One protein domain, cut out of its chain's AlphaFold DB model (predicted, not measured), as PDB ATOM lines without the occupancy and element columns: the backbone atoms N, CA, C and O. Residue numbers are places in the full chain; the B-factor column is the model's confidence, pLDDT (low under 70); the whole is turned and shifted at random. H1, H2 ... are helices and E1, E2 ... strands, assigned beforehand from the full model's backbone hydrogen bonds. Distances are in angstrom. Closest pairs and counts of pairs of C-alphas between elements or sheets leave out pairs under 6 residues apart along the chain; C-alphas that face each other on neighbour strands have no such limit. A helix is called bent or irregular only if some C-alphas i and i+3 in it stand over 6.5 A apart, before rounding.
ATOM      1  N   SER A 210     159.552 155.000 204.994       94.19
ATOM      2  CA  SER A 210     158.894 153.890 204.279       94.19
ATOM      3  C   SER A 210     157.370 153.966 204.158       94.19
ATOM      4  O   SER A 210     156.836 153.588 203.120       94.19
ATOM      5  N   VAL A 211     156.666 154.494 205.163       94.75
ATOM      6  CA  VAL A 211     155.208 154.690 205.106       94.75
ATOM      7  C   VAL A 211     154.802 155.717 204.040       94.75
ATOM      8  O   VAL A 211     153.858 155.476 203.289       94.75
ATOM      9  N   GLU A 212     155.507 156.843 203.930       96.12
ATOM     10  CA  GLU A 212     155.242 157.866 202.909       96.12
ATOM     11  C   GLU A 212     155.572 157.352 201.502       96.12
ATOM     12  O   GLU A 212     154.778 157.506 200.573       96.12
ATOM     13  N   GLN A 213     156.699 156.655 201.356       96.69
ATOM     14  CA  GLN A 213     157.088 155.979 200.117       96.69
ATOM     15  C   GLN A 213     156.064 154.912 199.699       96.69
ATOM     16  O   GLN A 213     155.678 154.853 198.532       96.69
ATOM     17  N   ALA A 214     155.554 154.118 200.640       96.94
ATOM     18  CA  ALA A 214     154.515 153.133 200.363       96.94
ATOM     19  C   ALA A 214     153.192 153.794 199.931       96.94
ATOM     20  O   ALA A 214     152.539 153.331 198.996       96.94
ATOM     21  N   ARG A 215     152.811 154.918 200.556       97.25
ATOM     22  CA  ARG A 215     151.644 155.719 200.140       97.25
ATOM     23  C   ARG A 215     151.816 156.294 198.738       97.25
ATOM     24  O   ARG A 215     150.848 156.345 197.983       97.25
ATOM     25  N   LEU A 216     153.029 156.713 198.375       97.38
ATOM     26  CA  LEU A 216     153.344 157.170 197.022       97.38
ATOM     27  C   LEU A 216     153.151 156.049 195.989       97.38
ATOM     28  O   LEU A 216     152.563 156.303 194.936       97.38
ATOM     29  N   VAL A 217     153.592 154.828 196.309       97.38
ATOM     30  CA  VAL A 217     153.371 153.630 195.481       97.38
ATOM     31  C   VAL A 217     151.879 153.368 195.294       97.38
ATOM     32  O   VAL A 217     151.421 153.301 194.156       97.38
ATOM     33  N   GLU A 218     151.097 153.295 196.376       96.94
ATOM     34  CA  GLU A 218     149.647 153.057 196.281       96.94
ATOM     35  C   GLU A 218     148.913 154.181 195.534       96.94
ATOM     36  O   GLU A 218     148.005 153.915 194.750       96.94
ATOM     37  N   ARG A 219     149.341 155.440 195.692       96.06
ATOM     38  CA  ARG A 219     148.773 156.574 194.948       96.06
ATOM     39  C   ARG A 219     148.988 156.448 193.439       96.06
ATOM     40  O   ARG A 219     148.110 156.821 192.666       96.06
ATOM     41  N   LEU A 220     150.157 155.968 193.018       95.81
ATOM     42  CA  LEU A 220     150.521 155.817 191.603       95.81
ATOM     43  C   LEU A 220     150.109 154.477 191.002       95.81
ATOM     44  O   LEU A 220     150.166 154.310 189.781       95.81
ATOM     45  N   ARG A 221     149.661 153.543 191.839       95.75
ATOM     46  CA  ARG A 221     149.303 152.193 191.432       95.75
ATOM     47  C   ARG A 221     148.292 152.141 190.287       95.75
ATOM     48  O   ARG A 221     148.592 151.447 189.321       95.75
ATOM     49  N   PRO A 222     147.175 152.895 190.291       94.50
ATOM     50  CA  PRO A 222     146.232 152.855 189.174       94.50
ATOM     51  C   PRO A 222     146.862 153.265 187.835       94.50
ATOM     52  O   PRO A 222     146.585 152.647 186.811       94.50
ATOM     53  N   ALA A 223     147.734 154.279 187.839       93.38
ATOM     54  CA  ALA A 223     148.376 154.787 186.627       93.38
ATOM     55  C   ALA A 223     149.428 153.810 186.077       93.38
ATOM     56  O   ALA A 223     149.500 153.592 184.868       93.38
ATOM     57  N   LEU A 224     150.224 153.201 186.962       95.50
ATOM     58  CA  LEU A 224     151.257 152.238 186.577       95.50
ATOM     59  C   LEU A 224     150.671 150.874 186.197       95.50
ATOM     60  O   LEU A 224     151.075 150.318 185.178       95.50
ATOM     61  N   ASP A 225     149.673 150.369 186.930       96.00
ATOM     62  CA  ASP A 225     148.970 149.129 186.576       96.00
ATOM     63  C   ASP A 225     148.286 149.269 185.201       96.00
ATOM     64  O   ASP A 225     148.392 148.374 184.359       96.00
ATOM     65  N   ALA A 226     147.649 150.417 184.926       93.94
ATOM     66  CA  ALA A 226     147.072 150.705 183.613       93.94
ATOM     67  C   ALA A 226     148.139 150.782 182.511       93.94
ATOM     68  O   ALA A 226     147.931 150.235 181.427       93.94
ATOM     69  N   TYR A 227     149.287 151.412 182.780       95.06
ATOM     70  CA  TYR A 227     150.395 151.489 181.827       95.06
ATOM     71  C   TYR A 227     150.934 150.103 181.458       95.06
ATOM     72  O   TYR A 227     151.013 149.777 180.276       95.06
ATOM     73  N   PHE A 228     151.248 149.254 182.440       96.56
ATOM     74  CA  PHE A 228     151.753 147.908 182.150       96.56
ATOM     75  C   PHE A 228     150.702 147.037 181.451       96.56
ATOM     76  O   PHE A 228     151.042 146.285 180.536       96.56
ATOM     77  N   LEU A 229     149.412 147.198 181.769       94.88
ATOM     78  CA  LEU A 229     148.336 146.550 181.015       94.88
ATOM     79  C   LEU A 229     148.289 147.021 179.548       94.88
ATOM     80  O   LEU A 229     148.121 146.200 178.645       94.88
ATOM     81  N   GLN A 230     148.478 148.319 179.293       94.19
ATOM     82  CA  GLN A 230     148.572 148.874 177.938       94.19
ATOM     83  C   GLN A 230     149.814 148.364 177.195       94.19
ATOM     84  O   GLN A 230     149.711 148.043 176.014       94.19
ATOM     85  N   CYS A 231     150.958 148.221 177.869       94.81
ATOM     86  CA  CYS A 231     152.163 147.614 177.297       94.81
ATOM     87  C   CYS A 231     151.897 146.179 176.826       94.81
ATOM     88  O   CYS A 231     152.222 145.833 175.689       94.81
ATOM     89  N   ARG A 232     151.221 145.364 177.650       95.38
ATOM     90  CA  ARG A 232     150.802 144.005 177.266       95.38
ATOM     91  C   ARG A 232     149.837 144.017 176.078       95.38
ATOM     92  O   ARG A 232     149.968 143.190 175.179       95.38
ATOM     93  N   LEU A 233     148.886 144.955 176.045       94.38
ATOM     94  CA  LEU A 233     147.959 145.100 174.919       94.38
ATOM     95  C   LEU A 233     148.707 145.416 173.619       94.38
ATOM     96  O   LEU A 233     148.447 144.767 172.612       94.38
ATOM     97  N   VAL A 234     149.646 146.366 173.640       94.12
ATOM     98  CA  VAL A 234     150.445 146.738 172.460       94.12
ATOM     99  C   VAL A 234     151.369 145.597 172.020       94.12
ATOM    100  O   VAL A 234     151.559 145.404 170.824       94.12
ATOM    101  N   ALA A 235     151.883 144.791 172.954       93.88
ATOM    102  CA  ALA A 235     152.673 143.605 172.625       93.88
ATOM    103  C   ALA A 235     151.869 142.547 171.840       93.88
ATOM    104  O   ALA A 235     152.415 141.889 170.958       93.88
ATOM    105  N   VAL A 236     150.574 142.391 172.146       94.75
ATOM    106  CA  VAL A 236     149.679 141.421 171.480       94.75
ATOM    107  C   VAL A 236     148.996 142.013 170.242       94.75
ATOM    108  O   VAL A 236     148.701 141.293 169.289       94.75
ATOM    109  N   GLN A 237     148.713 143.315 170.256       94.25
ATOM    110  CA  GLN A 237     148.016 144.061 169.209       94.25
ATOM    111  C   GLN A 237     148.755 145.384 168.951       94.25
ATOM    112  O   GLN A 237     148.386 146.410 169.529       94.25
ATOM    113  N   PRO A 238     149.775 145.403 168.072       88.06
ATOM    114  CA  PRO A 238     150.591 146.597 167.827       88.06
ATOM    115  C   PRO A 238     149.777 147.843 167.435       88.06
ATOM    116  O   PRO A 238     150.056 148.947 167.906       88.06
ATOM    117  N   ASP A 239     148.699 147.661 166.667       87.50
ATOM    118  CA  ASP A 239     147.810 148.747 166.224       87.50
ATOM    119  C   ASP A 239     147.025 149.411 167.372       87.50
ATOM    120  O   ASP A 239     146.495 150.517 167.218       87.50
ATOM    121  N   ALA A 240     146.947 148.774 168.547       85.75
ATOM    122  CA  ALA A 240     146.273 149.336 169.713       85.75
ATOM    123  C   ALA A 240     146.959 150.614 170.220       85.75
ATOM    124  O   ALA A 240     146.277 151.499 170.737       85.75
ATOM    125  N   GLY A 241     148.275 150.765 170.019       81.38
ATOM    126  CA  GLY A 241     149.026 151.942 170.468       81.38
ATOM    127  C   GLY A 241     148.521 153.250 169.852       81.38
ATOM    128  O   GLY A 241     148.388 154.259 170.548       81.38
ATOM    129  N   ALA A 242     148.142 153.229 168.570       80.94
ATOM    130  CA  ALA A 242     147.554 154.385 167.894       80.94
ATOM    131  C   ALA A 242     146.172 154.752 168.465       80.94
ATOM    132  O   ALA A 242     145.828 155.930 168.538       80.94
ATOM    133  N   ARG A 243     145.405 153.753 168.924       80.38
ATOM    134  CA  ARG A 243     144.055 153.921 169.491       80.38
ATOM    135  C   ARG A 243     144.051 154.407 170.944       80.38
ATOM    136  O   ARG A 243     143.012 154.841 171.427       80.38
ATOM    137  N   LEU A 244     145.195 154.348 171.630       80.94
ATOM    138  CA  LEU A 244     145.384 154.891 172.981       80.94
ATOM    139  C   LEU A 244     145.711 156.397 172.981       80.94
ATOM    140  O   LEU A 244     145.821 157.008 174.043       80.94
ATOM    141  N   ARG A 245     145.879 157.006 171.799       80.00
ATOM    142  CA  ARG A 245     146.074 158.451 171.633       80.00
ATOM    143  C   ARG A 245     144.718 159.159 171.545       80.00
ATOM    144  O   ARG A 245     143.735 158.584 171.083       80.00
ATOM    145  N   LEU A 246     144.670 160.425 171.959       76.56
ATOM    146  CA  LEU A 246     143.511 161.281 171.690       76.56
ATOM    147  C   LEU A 246     143.366 161.489 170.179       76.56
ATOM    148  O   LEU A 246     144.348 161.790 169.499       76.56
ATOM    149  N   THR A 247     142.146 161.332 169.665       77.88
ATOM    150  CA  THR A 247     141.814 161.695 168.283       77.88
ATOM    151  C   THR A 247     141.646 163.208 168.167       77.88
ATOM    152  O   THR A 247     141.306 163.869 169.150       77.88
ATOM    153  N   ALA A 248     141.869 163.754 166.969       76.56
ATOM    154  CA  ALA A 248     141.696 165.186 166.709       76.56
ATOM    155  C   ALA A 248     140.271 165.655 167.052       76.56
ATOM    156  O   ALA A 248     140.105 166.640 167.759       76.56
ATOM    157  N   GLU A 249     139.260 164.864 166.681       74.88
ATOM    158  CA  GLU A 249     137.844 165.147 166.961       74.88
ATOM    159  C   GLU A 249     137.565 165.327 168.464       74.88
ATOM    160  O   GLU A 249     136.938 166.297 168.877       74.88
ATOM    161  N   ARG A 250     138.096 164.436 169.313       72.81
ATOM    162  CA  ARG A 250     137.919 164.514 170.775       72.81
ATOM    163  C   ARG A 250     138.705 165.654 171.412       72.81
ATOM    164  O   ARG A 250     138.314 166.149 172.471       72.81
ATOM    165  N   LEU A 251     139.833 166.031 170.810       77.31
ATOM    166  CA  LEU A 251     140.626 167.167 171.260       77.31
ATOM    167  C   LEU A 251     139.857 168.466 171.000       77.31
ATOM    168  O   LEU A 251     139.671 169.241 171.934       77.31
ATOM    169  N   ASP A 252     139.341 168.648 169.785       76.88
ATOM    170  CA  ASP A 252     138.607 169.849 169.374       76.88
ATOM    171  C   ASP A 252     137.350 170.087 170.228       76.88
ATOM    172  O   ASP A 252     137.099 171.213 170.658       76.88
ATOM    173  N   GLU A 253     136.616 169.024 170.574       73.69
ATOM    174  CA  GLU A 253     135.455 169.086 171.480       73.69
ATOM    175  C   GLU A 253     135.819 169.501 172.918       73.69
ATOM    176  O   GLU A 253     134.996 170.079 173.628       73.69
ATOM    177  N   SER A 254     137.048 169.219 173.361       73.75
ATOM    178  CA  SER A 254     137.469 169.380 174.760       73.75
ATOM    179  C   SER A 254     138.293 170.645 175.016       73.75
ATOM    180  O   SER A 254     138.432 171.051 176.168       73.75
ATOM    181  N   LEU A 255     138.845 171.288 173.977       76.50
ATOM    182  CA  LEU A 255     139.702 172.478 174.116       76.50
ATOM    183  C   LEU A 255     138.974 173.686 174.727       76.50
ATOM    184  O   LEU A 255     139.615 174.538 175.339       76.50
ATOM    185  N   ALA A 256     137.648 173.750 174.585       80.12
ATOM    186  CA  ALA A 256     136.820 174.812 175.152       80.12
ATOM    187  C   ALA A 256     136.374 174.548 176.608       80.12
ATOM    188  O   ALA A 256     135.890 175.474 177.258       80.12
ATOM    189  N   ASP A 257     136.543 173.324 177.133       86.00
ATOM    190  CA  ASP A 257     136.152 172.939 178.497       86.00
ATOM    191  C   ASP A 257     137.371 172.467 179.320       86.00
ATOM    192  O   ASP A 257     137.831 171.326 179.184       86.00
ATOM    193  N   PRO A 258     137.879 173.305 180.245       84.56
ATOM    194  CA  PRO A 258     138.994 172.951 181.123       84.56
ATOM    195  C   PRO A 258     138.766 171.689 181.970       84.56
ATOM    196  O   PRO A 258     139.729 170.990 182.298       84.56
ATOM    197  N   ILE A 259     137.518 171.369 182.332       86.06
ATOM    198  CA  ILE A 259     137.186 170.172 183.118       86.06
ATOM    199  C   ILE A 259     137.310 168.925 182.238       86.06
ATOM    200  O   ILE A 259     137.930 167.941 182.658       86.06
ATOM    201  N   ALA A 260     136.775 168.963 181.014       84.81
ATOM    202  CA  ALA A 260     136.950 167.894 180.034       84.81
ATOM    203  C   ALA A 260     138.430 167.681 179.692       84.81
ATOM    204  O   ALA A 260     138.914 166.548 179.730       84.81
ATOM    205  N   LEU A 261     139.180 168.761 179.451       83.62
ATOM    206  CA  LEU A 261     140.608 168.692 179.149       83.62
ATOM    207  C   LEU A 261     141.408 168.044 180.287       83.62
ATOM    208  O   LEU A 261     142.239 167.168 180.039       83.62
ATOM    209  N   LYS A 262     141.116 168.404 181.545       85.00
ATOM    210  CA  LYS A 262     141.735 167.765 182.715       85.00
ATOM    211  C   LYS A 262     141.422 166.267 182.777       85.00
ATOM    212  O   LYS A 262     142.333 165.471 182.978       85.00
ATOM    213  N   ARG A 263     140.159 165.869 182.573       84.44
ATOM    214  CA  ARG A 263     139.753 164.449 182.571       84.44
ATOM    215  C   ARG A 263     140.500 163.639 181.515       84.44
ATOM    216  O   ARG A 263     140.893 162.509 181.786       84.44
ATOM    217  N   TRP A 264     140.712 164.208 180.330       82.44
ATOM    218  CA  TRP A 264     141.482 163.552 179.276       82.44
ATOM    219  C   TRP A 264     142.971 163.459 179.608       82.44
ATOM    220  O   TRP A 264     143.563 162.405 179.392       82.44
ATOM    221  N   LEU A 265     143.567 164.510 180.180       83.12
ATOM    222  CA  LEU A 265     144.953 164.473 180.659       83.12
ATOM    223  C   LEU A 265     145.171 163.413 181.747       83.12
ATOM    224  O   LEU A 265     146.213 162.763 181.747       83.12
ATOM    225  N   ASP A 266     144.191 163.215 182.633       82.50
ATOM    226  CA  ASP A 266     144.211 162.171 183.666       82.50
ATOM    227  C   ASP A 266     144.078 160.749 183.065       82.50
ATOM    228  O   ASP A 266     144.581 159.787 183.641       82.50
ATOM    229  N   ALA A 267     143.418 160.603 181.908       82.25
ATOM    230  CA  ALA A 267     143.169 159.314 181.248       82.25
ATOM    231  C   ALA A 267     144.278 158.872 180.274       82.25
ATOM    232  O   ALA A 267     144.297 157.715 179.841       82.25
ATOM    233  N   LEU A 268     145.178 159.779 179.888       85.62
ATOM    234  CA  LEU A 268     146.270 159.465 178.971       85.62
ATOM    235  C   LEU A 268     147.332 158.571 179.639       85.62
ATOM    236  O   LEU A 268     147.647 158.756 180.816       85.62
ATOM    237  N   PRO A 269     147.958 157.650 178.880       88.50
ATOM    238  CA  PRO A 269     149.094 156.873 179.364       88.50
ATOM    239  C   PRO A 269     150.226 157.765 179.894       88.50
ATOM    240  O   PRO A 269     150.548 158.793 179.296       88.50
ATOM    241  N   VAL A 270     150.883 157.341 180.979       92.94
ATOM    242  CA  VAL A 270     151.997 158.086 181.608       92.94
ATOM    243  C   VAL A 270     153.237 158.205 180.710       92.94
ATOM    244  O   VAL A 270     154.019 159.146 180.840       92.94
ATOM    245  N   ALA A 271     153.395 157.272 179.775       93.75
ATOM    246  CA  ALA A 271     154.379 157.263 178.701       93.75
ATOM    247  C   ALA A 271     153.764 156.558 177.483       93.75
ATOM    248  O   ALA A 271     152.673 155.997 177.566       93.75
ATOM    249  N   GLU A 272     154.440 156.580 176.337       92.31
ATOM    250  CA  GLU A 272     154.050 155.678 175.250       92.31
ATOM    251  C   GLU A 272     154.216 154.211 175.706       92.31
ATOM    252  O   GLU A 272     155.257 153.886 176.290       92.31
ATOM    253  N   PRO A 273     153.199 153.340 175.539       93.00
ATOM    254  CA  PRO A 273     153.310 151.945 175.960       93.00
ATOM    255  C   PRO A 273     154.427 151.215 175.198       93.00
ATOM    256  O   PRO A 273     154.389 151.140 173.970       93.00
ATOM    257  N   ASP A 274     155.414 150.677 175.922       94.12
ATOM    258  CA  ASP A 274     156.503 149.866 175.358       94.12
ATOM    259  C   ASP A 274     156.047 148.393 175.295       94.12
ATOM    260  O   ASP A 274     155.773 147.815 176.351       94.12
ATOM    261  N   PRO A 275     155.985 147.737 174.116       93.25
ATOM    262  CA  PRO A 275     155.608 146.322 174.008       93.25
ATOM    263  C   PRO A 275     156.534 145.375 174.789       93.25
ATOM    264  O   PRO A 275     156.152 144.246 175.082       93.25
ATOM    265  N   ALA A 276     157.738 145.814 175.160       94.44
ATOM    266  CA  ALA A 276     158.629 145.051 176.028       94.44
ATOM    267  C   ALA A 276     158.319 145.201 177.532       94.44
ATOM    268  O   ALA A 276     159.046 144.644 178.353       94.44
ATOM    269  N   GLY A 277     157.285 145.963 177.909       94.44
ATOM    270  CA  GLY A 277     156.843 146.094 179.298       94.44
ATOM    271  C   GLY A 277     157.792 146.911 180.175       94.44
ATOM    272  O   GLY A 277     158.052 146.528 181.314       94.44
ATOM    273  N   ARG A 278     158.330 148.024 179.656       96.50
ATOM    274  CA  ARG A 278     159.253 148.906 180.389       96.50
ATOM    275  C   ARG A 278     158.822 150.367 180.331       96.50
ATOM    276  O   ARG A 278     158.624 150.919 179.256       96.50
ATOM    277  N   LEU A 279     158.777 151.017 181.488       96.69
ATOM    278  CA  LEU A 279     158.584 152.455 181.620       96.69
ATOM    279  C   LEU A 279     159.942 153.166 181.666       96.69
ATOM    280  O   LEU A 279     160.586 153.206 182.713       96.69
ATOM    281  N   THR A 280     160.378 153.746 180.551       96.88
ATOM    282  CA  THR A 280     161.624 154.533 180.497       96.88
ATOM    283  C   THR A 280     161.430 155.905 181.146       96.88
ATOM    284  O   THR A 280     160.577 156.680 180.712       96.88
ATOM    285  N   TRP A 281     162.249 156.254 182.145       95.25
ATOM    286  CA  TRP A 281     162.061 157.484 182.932       95.25
ATOM    287  C   TRP A 281     162.170 158.770 182.105       95.25
ATOM    288  O   TRP A 281     161.471 159.743 182.380       95.25
ATOM    289  N   SER A 282     163.021 158.789 181.075       94.62
ATOM    290  CA  SER A 282     163.167 159.937 180.169       94.62
ATOM    291  C   SER A 282     162.001 160.098 179.184       94.62
ATOM    292  O   SER A 282     161.884 161.149 178.561       94.62
ATOM    293  N   ALA A 283     161.135 159.086 179.055       94.25
ATOM    294  CA  ALA A 283     159.975 159.082 178.162       94.25
ATOM    295  C   ALA A 283     158.656 159.455 178.871       94.25
ATOM    296  O   ALA A 283     157.585 159.387 178.261       94.25
ATOM    297  N   LEU A 284     158.714 159.842 180.152       94.50
ATOM    298  CA  LEU A 284     157.545 160.277 180.914       94.50
ATOM    299  C   LEU A 284     156.893 161.513 180.282       94.50
ATOM    300  O   LEU A 284     157.549 162.512 179.981       94.50
ATOM    301  N   ARG A 285     155.569 161.471 180.131       92.06
ATOM    302  CA  ARG A 285     154.779 162.611 179.657       92.06
ATOM    303  C   ARG A 285     154.562 163.606 180.794       92.06
ATOM    304  O   ARG A 285     154.328 163.212 181.934       92.06
ATOM    305  N   ARG A 286     154.557 164.906 180.474       89.94
ATOM    306  CA  ARG A 286     154.286 166.011 181.419       89.94
ATOM    307  C   ARG A 286     152.793 166.139 181.754       89.94
ATOM    308  O   ARG A 286     152.181 167.174 181.516       89.94
ATOM    309  N   GLY A 287     152.204 165.053 182.244       87.62
ATOM    310  CA  GLY A 287     150.829 165.006 182.732       87.62
ATOM    311  C   GLY A 287     150.736 165.128 184.259       87.62
ATOM    312  O   GLY A 287     151.751 165.301 184.935       87.62
ATOM    313  N   PRO A 288     149.531 164.973 184.829       88.12
ATOM    314  CA  PRO A 288     149.274 165.118 186.268       88.12
ATOM    315  C   PRO A 288     150.106 164.189 187.168       88.12
ATOM    316  O   PRO A 288     150.431 164.542 188.299       88.12
ATOM    317  N   SER A 289     150.503 163.017 186.658       91.50
ATOM    318  CA  SER A 289     151.334 162.052 187.393       91.50
ATOM    319  C   SER A 289     152.847 162.286 187.254       91.50
ATOM    320  O   SER A 289     153.611 161.559 187.880       91.50
ATOM    321  N   PHE A 290     153.301 163.273 186.470       93.56
ATOM    322  CA  PHE A 290     154.725 163.471 186.159       93.56
ATOM    323  C   PHE A 290     155.588 163.696 187.407       93.56
ATOM    324  O   PHE A 290     156.505 162.920 187.661       93.56
ATOM    325  N   GLU A 291     155.271 164.709 188.219       95.38
ATOM    326  CA  GLU A 291     156.048 165.015 189.431       95.38
ATOM    327  C   GLU A 291     156.014 163.864 190.455       95.38
ATOM    328  O   GLU A 291     157.076 163.454 190.931       95.38
ATOM    329  N   PRO A 292     154.851 163.243 190.757       95.75
ATOM    330  CA  PRO A 292     154.815 162.026 191.562       95.75
ATOM    331  C   PRO A 292     155.668 160.872 191.013       95.75
ATOM    332  O   PRO A 292     156.273 160.158 191.807       95.75
ATOM    333  N   LEU A 293     155.725 160.667 189.692       96.25
ATOM    334  CA  LEU A 293     156.531 159.607 189.070       96.25
ATOM    335  C   LEU A 293     158.032 159.903 189.145       96.25
ATOM    336  O   LEU A 293     158.815 158.984 189.376       96.25
ATOM    337  N   CYS A 294     158.439 161.169 189.021       95.62
ATOM    338  CA  CYS A 294     159.811 161.592 189.305       95.62
ATOM    339  C   CYS A 294     160.176 161.308 190.769       95.62
ATOM    340  O   CYS A 294     161.208 160.695 191.038       95.62
ATOM    341  N   ALA A 295     159.290 161.655 191.709       96.12
ATOM    342  CA  ALA A 295     159.486 161.336 193.119       96.12
ATOM    343  C   ALA A 295     159.562 159.819 193.359       96.12
ATOM    344  O   ALA A 295     160.435 159.370 194.094       96.12
ATOM    345  N   LEU A 296     158.707 159.018 192.710       96.88
ATOM    346  CA  LEU A 296     158.735 157.555 192.794       96.88
ATOM    347  C   LEU A 296     160.074 156.999 192.292       96.88
ATOM    348  O   LEU A 296     160.661 156.133 192.937       96.88
ATOM    349  N   ARG A 297     160.592 157.500 191.167       96.19
ATOM    350  CA  ARG A 297     161.910 157.094 190.658       96.19
ATOM    351  C   ARG A 297     162.995 157.314 191.714       96.19
ATOM    352  O   ARG A 297     163.778 156.404 191.987       96.19
ATOM    353  N   ASP A 298     163.027 158.505 192.301       95.25
ATOM    354  CA  ASP A 298     164.131 158.940 193.158       95.25
ATOM    355  C   ASP A 298     164.054 158.335 194.565       95.25
ATOM    356  O   ASP A 298     165.055 157.837 195.075       95.25
ATOM    357  N   SER A 299     162.871 158.330 195.186       95.12
ATOM    358  CA  SER A 299     162.705 157.923 196.588       95.12
ATOM    359  C   SER A 299     162.259 156.475 196.783       95.12
ATOM    360  O   SER A 299     162.367 155.968 197.900       95.12
ATOM    361  N   VAL A 300     161.781 155.802 195.726       96.31
ATOM    362  CA  VAL A 300     161.212 154.446 195.808       96.31
ATOM    363  C   VAL A 300     161.948 153.447 194.918       96.31
ATOM    364  O   VAL A 300     162.429 152.428 195.416       96.31
ATOM    365  N   ALA A 301     162.049 153.719 193.614       95.12
ATOM    366  CA  ALA A 301     162.624 152.774 192.660       95.12
ATOM    367  C   ALA A 301     164.148 152.685 192.795       95.12
ATOM    368  O   ALA A 301     164.681 151.584 192.920       95.12
ATOM    369  N   THR A 302     164.845 153.824 192.842       94.50
ATOM    370  CA  THR A 302     166.316 153.865 192.916       94.50
ATOM    371  C   THR A 302     166.880 153.143 194.151       94.50
ATOM    372  O   THR A 302     167.804 152.348 193.982       94.50
ATOM    373  N   PRO A 303     166.333 153.315 195.375       93.62
ATOM    374  CA  PRO A 303     166.839 152.612 196.558       93.62
ATOM    375  C   PRO A 303     166.662 151.085 196.531       93.62
ATOM    376  O   PRO A 303     167.456 150.372 197.138       93.62
ATOM    377  N   VAL A 304     165.630 150.570 195.851       92.50
ATOM    378  CA  VAL A 304     165.277 149.135 195.876       92.50
ATOM    379  C   VAL A 304     165.789 148.383 194.650       92.50
ATOM    380  O   VAL A 304     166.216 147.230 194.750       92.50
ATOM    381  N   LEU A 305     165.696 149.015 193.482       93.31
ATOM    382  CA  LEU A 305     165.997 148.426 192.177       93.31
ATOM    383  C   LEU A 305     167.328 148.934 191.600       93.31
ATOM    384  O   LEU A 305     167.808 148.386 190.610       93.31
ATOM    385  N   GLY A 306     167.934 149.956 192.211       92.62
ATOM    386  CA  GLY A 306     169.104 150.654 191.682       92.62
ATOM    387  C   GLY A 306     168.737 151.729 190.654       92.62
ATOM    388  O   GLY A 306     167.578 151.904 190.283       92.62
ATOM    389  N   ALA A 307     169.744 152.465 190.176       92.69
ATOM    390  CA  ALA A 307     169.590 153.570 189.223       92.69
ATOM    391  C   ALA A 307     169.340 153.087 187.776       92.69
ATOM    392  O   ALA A 307     170.056 153.456 186.844       92.69
ATOM    393  N   ALA A 308     168.342 152.223 187.583       92.50
ATOM    394  CA  ALA A 308     167.959 151.726 186.269       92.50
ATOM    395  C   ALA A 308     167.276 152.833 185.437       92.50
ATOM    396  O   ALA A 308     166.469 153.598 185.972       92.50
ATOM    397  N   PRO A 309     167.533 152.912 184.116       94.19
ATOM    398  CA  PRO A 309     166.932 153.925 183.243       94.19
ATOM    399  C   PRO A 309     165.435 153.696 182.972       94.19
ATOM    400  O   PRO A 309     164.767 154.579 182.430       94.19
ATOM    401  N   ALA A 310     164.909 152.527 183.342       95.25
ATOM    402  CA  ALA A 310     163.513 152.163 183.180       95.25
ATOM    403  C   ALA A 310     163.024 151.293 184.346       95.25
ATOM    404  O   ALA A 310     163.817 150.599 184.983       95.25
ATOM    405  N   LEU A 311     161.713 151.312 184.578       97.44
ATOM    406  CA  LEU A 311     161.005 150.396 185.470       97.44
ATOM    407  C   LEU A 311     160.324 149.308 184.639       97.44
ATOM    408  O   LEU A 311     159.484 149.617 183.795       97.44
ATOM    409  N   ASP A 312     160.667 148.048 184.873       96.69
ATOM    410  CA  ASP A 312     159.965 146.912 184.283       96.69
ATOM    411  C   ASP A 312     158.817 146.423 185.183       96.69
ATOM    412  O   ASP A 312     158.633 146.861 186.324       96.69
ATOM    413  N   GLU A 313     158.012 145.510 184.651       95.00
ATOM    414  CA  GLU A 313     156.832 144.985 185.338       95.00
ATOM    415  C   GLU A 313     157.173 144.162 186.597       95.00
ATOM    416  O   GLU A 313     156.433 144.180 187.589       95.00
ATOM    417  N   ALA A 314     158.319 143.473 186.589       95.94
ATOM    418  CA  ALA A 314     158.817 142.725 187.739       95.94
ATOM    419  C   ALA A 314     159.258 143.669 188.870       95.94
ATOM    420  O   ALA A 314     158.884 143.476 190.030       95.94
ATOM    421  N   GLY A 315     159.995 144.729 188.532       96.44
ATOM    422  CA  GLY A 315     160.378 145.795 189.445       96.44
ATOM    423  C   GLY A 315     159.159 146.504 190.020       96.44
ATOM    424  O   GLY A 315     159.079 146.687 191.233       96.44
ATOM    425  N   TRP A 316     158.167 146.823 189.185       97.06
ATOM    426  CA  TRP A 316     156.914 147.416 189.651       97.06
ATOM    427  C   TRP A 316     156.168 146.510 190.642       97.06
ATOM    428  O   TRP A 316     155.766 146.965 191.715       97.06
ATOM    429  N   THR A 317     156.058 145.214 190.339       96.44
ATOM    430  CA  THR A 317     155.450 144.224 191.243       96.44
ATOM    431  C   THR A 317     156.170 144.178 192.591       96.44
ATOM    432  O   THR A 317     155.521 144.269 193.630       96.44
ATOM    433  N   ARG A 318     157.508 144.152 192.591       95.94
ATOM    434  CA  ARG A 318     158.309 144.164 193.822       95.94
ATOM    435  C   ARG A 318     158.056 145.407 194.682       95.94
ATOM    436  O   ARG A 318     157.923 145.280 195.898       95.94
ATOM    437  N   LEU A 319     157.982 146.594 194.073       96.75
ATOM    438  CA  LEU A 319     157.703 147.844 194.795       96.75
ATOM    439  C   LEU A 319     156.297 147.845 195.409       96.75
ATOM    440  O   LEU A 319     156.129 148.262 196.555       96.75
ATOM    441  N   ARG A 320     155.298 147.339 194.675       96.38
ATOM    442  CA  ARG A 320     153.920 147.192 195.166       96.38
ATOM    443  C   ARG A 320     153.834 146.224 196.342       96.38
ATOM    444  O   ARG A 320     153.172 146.535 197.331       96.38
ATOM    445  N   ASP A 321     154.506 145.082 196.262       95.38
ATOM    446  CA  ASP A 321     154.475 144.073 197.323       95.38
ATOM    447  C   ASP A 321     155.132 144.610 198.607       95.38
ATOM    448  O   ASP A 321     154.582 144.469 199.701       95.38
ATOM    449  N   GLN A 322     156.253 145.329 198.478       95.44
ATOM    450  CA  GLN A 322     156.898 146.030 199.594       95.44
ATOM    451  C   GLN A 322     156.016 147.131 200.198       95.44
ATOM    452  O   GLN A 322     155.920 147.233 201.423       95.44
ATOM    453  N   ALA A 323     155.351 147.935 199.363       95.81
ATOM    454  CA  ALA A 323     154.431 148.971 199.826       95.81
ATOM    455  C   ALA A 323     153.233 148.368 200.568       95.81
ATOM    456  O   ALA A 323     152.882 148.830 201.652       95.81
ATOM    457  N   THR A 324     152.664 147.288 200.027       95.25
ATOM    458  CA  THR A 324     151.555 146.549 200.642       95.25
ATOM    459  C   THR A 324     151.959 146.014 202.014       95.25
ATOM    460  O   THR A 324     151.245 146.240 202.990       95.25
ATOM    461  N   ALA A 325     153.122 145.363 202.120       94.19
ATOM    462  CA  ALA A 325     153.627 144.841 203.387       94.19
ATOM    463  C   ALA A 325     153.897 145.958 204.414       94.19
ATOM    464  O   ALA A 325     153.524 145.824 205.578       94.19
ATOM    465  N   CYS A 326     154.485 147.079 203.983       94.81
ATOM    466  CA  CYS A 326     154.758 148.230 204.847       94.81
ATOM    467  C   CYS A 326     153.466 148.873 205.380       94.81
ATOM    468  O   CYS A 326     153.348 149.137 206.577       94.81
ATOM    469  N   LEU A 327     152.468 149.088 204.518       94.44
ATOM    470  CA  LEU A 327     151.183 149.663 204.923       94.44
ATOM    471  C   LEU A 327     150.372 148.704 205.795       94.44
ATOM    472  O   LEU A 327     149.738 149.159 206.744       94.44
ATOM    473  N   ALA A 328     150.423 147.397 205.522       92.75
ATOM    474  CA  ALA A 328     149.798 146.385 206.369       92.75
ATOM    475  C   ALA A 328     150.431 146.358 207.768       92.75
ATOM    476  O   ALA A 328     149.708 146.393 208.761       92.75
ATOM    477  N   TRP A 329     151.768 146.381 207.851       93.06
ATOM    478  CA  TRP A 329     152.490 146.516 209.118       93.06
ATOM    479  C   TRP A 329     152.087 147.800 209.853       93.06
ATOM    480  O   TRP A 329     151.732 147.744 211.028       93.06
ATOM    481  N   LYS A 330     152.051 148.951 209.169       93.00
ATOM    482  CA  LYS A 330     151.677 150.228 209.797       93.00
ATOM    483  C   LYS A 330     150.220 150.253 210.265       93.00
ATOM    484  O   LYS A 330     149.929 150.833 211.303       93.00
ATOM    485  N   ALA A 331     149.303 149.630 209.527       92.19
ATOM    486  CA  ALA A 331     147.902 149.519 209.929       92.19
ATOM    487  C   ALA A 331     147.714 148.627 211.170       92.19
ATOM    488  O   ALA A 331     146.780 148.845 211.942       92.19
ATOM    489  N   ASP A 332     148.599 147.648 211.380       92.06
ATOM    490  CA  ASP A 332     148.567 146.758 212.545       92.06
ATOM    491  C   ASP A 332     148.910 147.475 213.865       92.06
ATOM    492  O   ASP A 332     148.436 147.057 214.917       92.06
ATOM    493  N   GLU A 333     149.625 148.608 213.816       91.31
ATOM    494  CA  GLU A 333     149.969 149.446 214.983       91.31
ATOM    495  C   GLU A 333     148.754 149.771 215.863       91.31
ATOM    496  O   GLU A 333     148.841 149.750 217.089       91.31
ATOM    497  N   ALA A 334     147.596 150.023 215.243       88.88
ATOM    498  CA  ALA A 334     146.366 150.383 215.947       88.88
ATOM    499  C   ALA A 334     145.839 149.269 216.872       88.88
ATOM    500  O   ALA A 334     145.061 149.550 217.782       88.88
ATOM    501  N   LYS A 335     146.256 148.012 216.660       90.19
ATOM    502  CA  LYS A 335     145.898 146.877 217.524       90.19
ATOM    503  C   LYS A 335     146.746 146.820 218.794       90.19
ATOM    504  O   LYS A 335     146.345 146.189 219.769       90.19
ATOM    505  N   HIS A 336     147.887 147.503 218.809       92.56
ATOM    506  CA  HIS A 336     148.866 147.465 219.891       92.56
ATOM    507  C   HIS A 336     148.709 148.684 220.805       92.56
ATOM    508  O   HIS A 336     149.598 149.525 220.909       92.56
TER     509      HIS A 336
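AT A GLANCE: This is residues 210 to 336 of the 431 residues of an uncharacterized protein of Proteobacteria bacterium (UniProt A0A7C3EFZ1). H1a, H5 and H6 pack crosswise into a body; the bent helix H1 runs on from it as H1b, and past that the short helices H2, H3 and H4 make a loose, open loop leading back to a tiny sheet, E1 and E2. Residues 331 to 336 stick out. The printed part has 127 residues, mostly helix, in the order H1 H2 H3 H4 E1 H5 E2 H6. It is elongated, 56 by 33 by 22 A, and only just compact, close to loose, with a radius of gyration of the C-alphas of 16.6 A.

HOW THE PARTS SIT: Start at the hub H1, residues 210 to 236, assigned as one helix by its hydrogen bonds but bent, with C-alphas 219 and 222 7.3 A apart; H1a, residues 210 to 219, and H1b, residues 222 to 236, stand at a steep tilt of 55 degrees. H1b only just touches H2, residues 240 to 243, only at the corner; their closest C-alphas, Val 234 and Ala 240, are 5.6 A apart. H3, residues 248 to 254, and H4, residues 258 to 267, are close but not clearly touching. E1, residues 278 to 280, is antiparallel to E2, residues 310 to 312; N 279 and O 311 are 2.8 A apart, within hydrogen-bond range. H5, residues 290 to 305, touches H1a, the closest C-alphas being Gln 213 and Val 300, 6.2 A. H5 is only just irregular, with C-alphas 299 and 302 6.6 A apart. H6, residues 313 to 335, touches H1a at a steep tilt of 61 degrees, opposite ways; the closest C-alphas, Ala 214 and Ala 323, are 4.2 A apart. Each O i to N i+4 pair is within range in H1a, H1b, H3 and H4, 8 of 12 in H5 and 16 of 19 in H6; H2 is too short.

IN THESE COORDINATES: Find C-alpha 210 at (158.894, 153.890, 204.279), where H1a begins its 14.0 A; H1b spans 21.3 A. H5 spans 19.7 A with a kink of 32 degrees near residue 297. H6 runs 34.0 A to C-alpha 335 at (145.898, 146.877, 217.524).

THE WHOLE: The C-alphas farthest apart, Glu 249 and His 336, are 56.9 A apart. The printed part has no cut, no link is long, and no printed residue is under 70 in pLDDT.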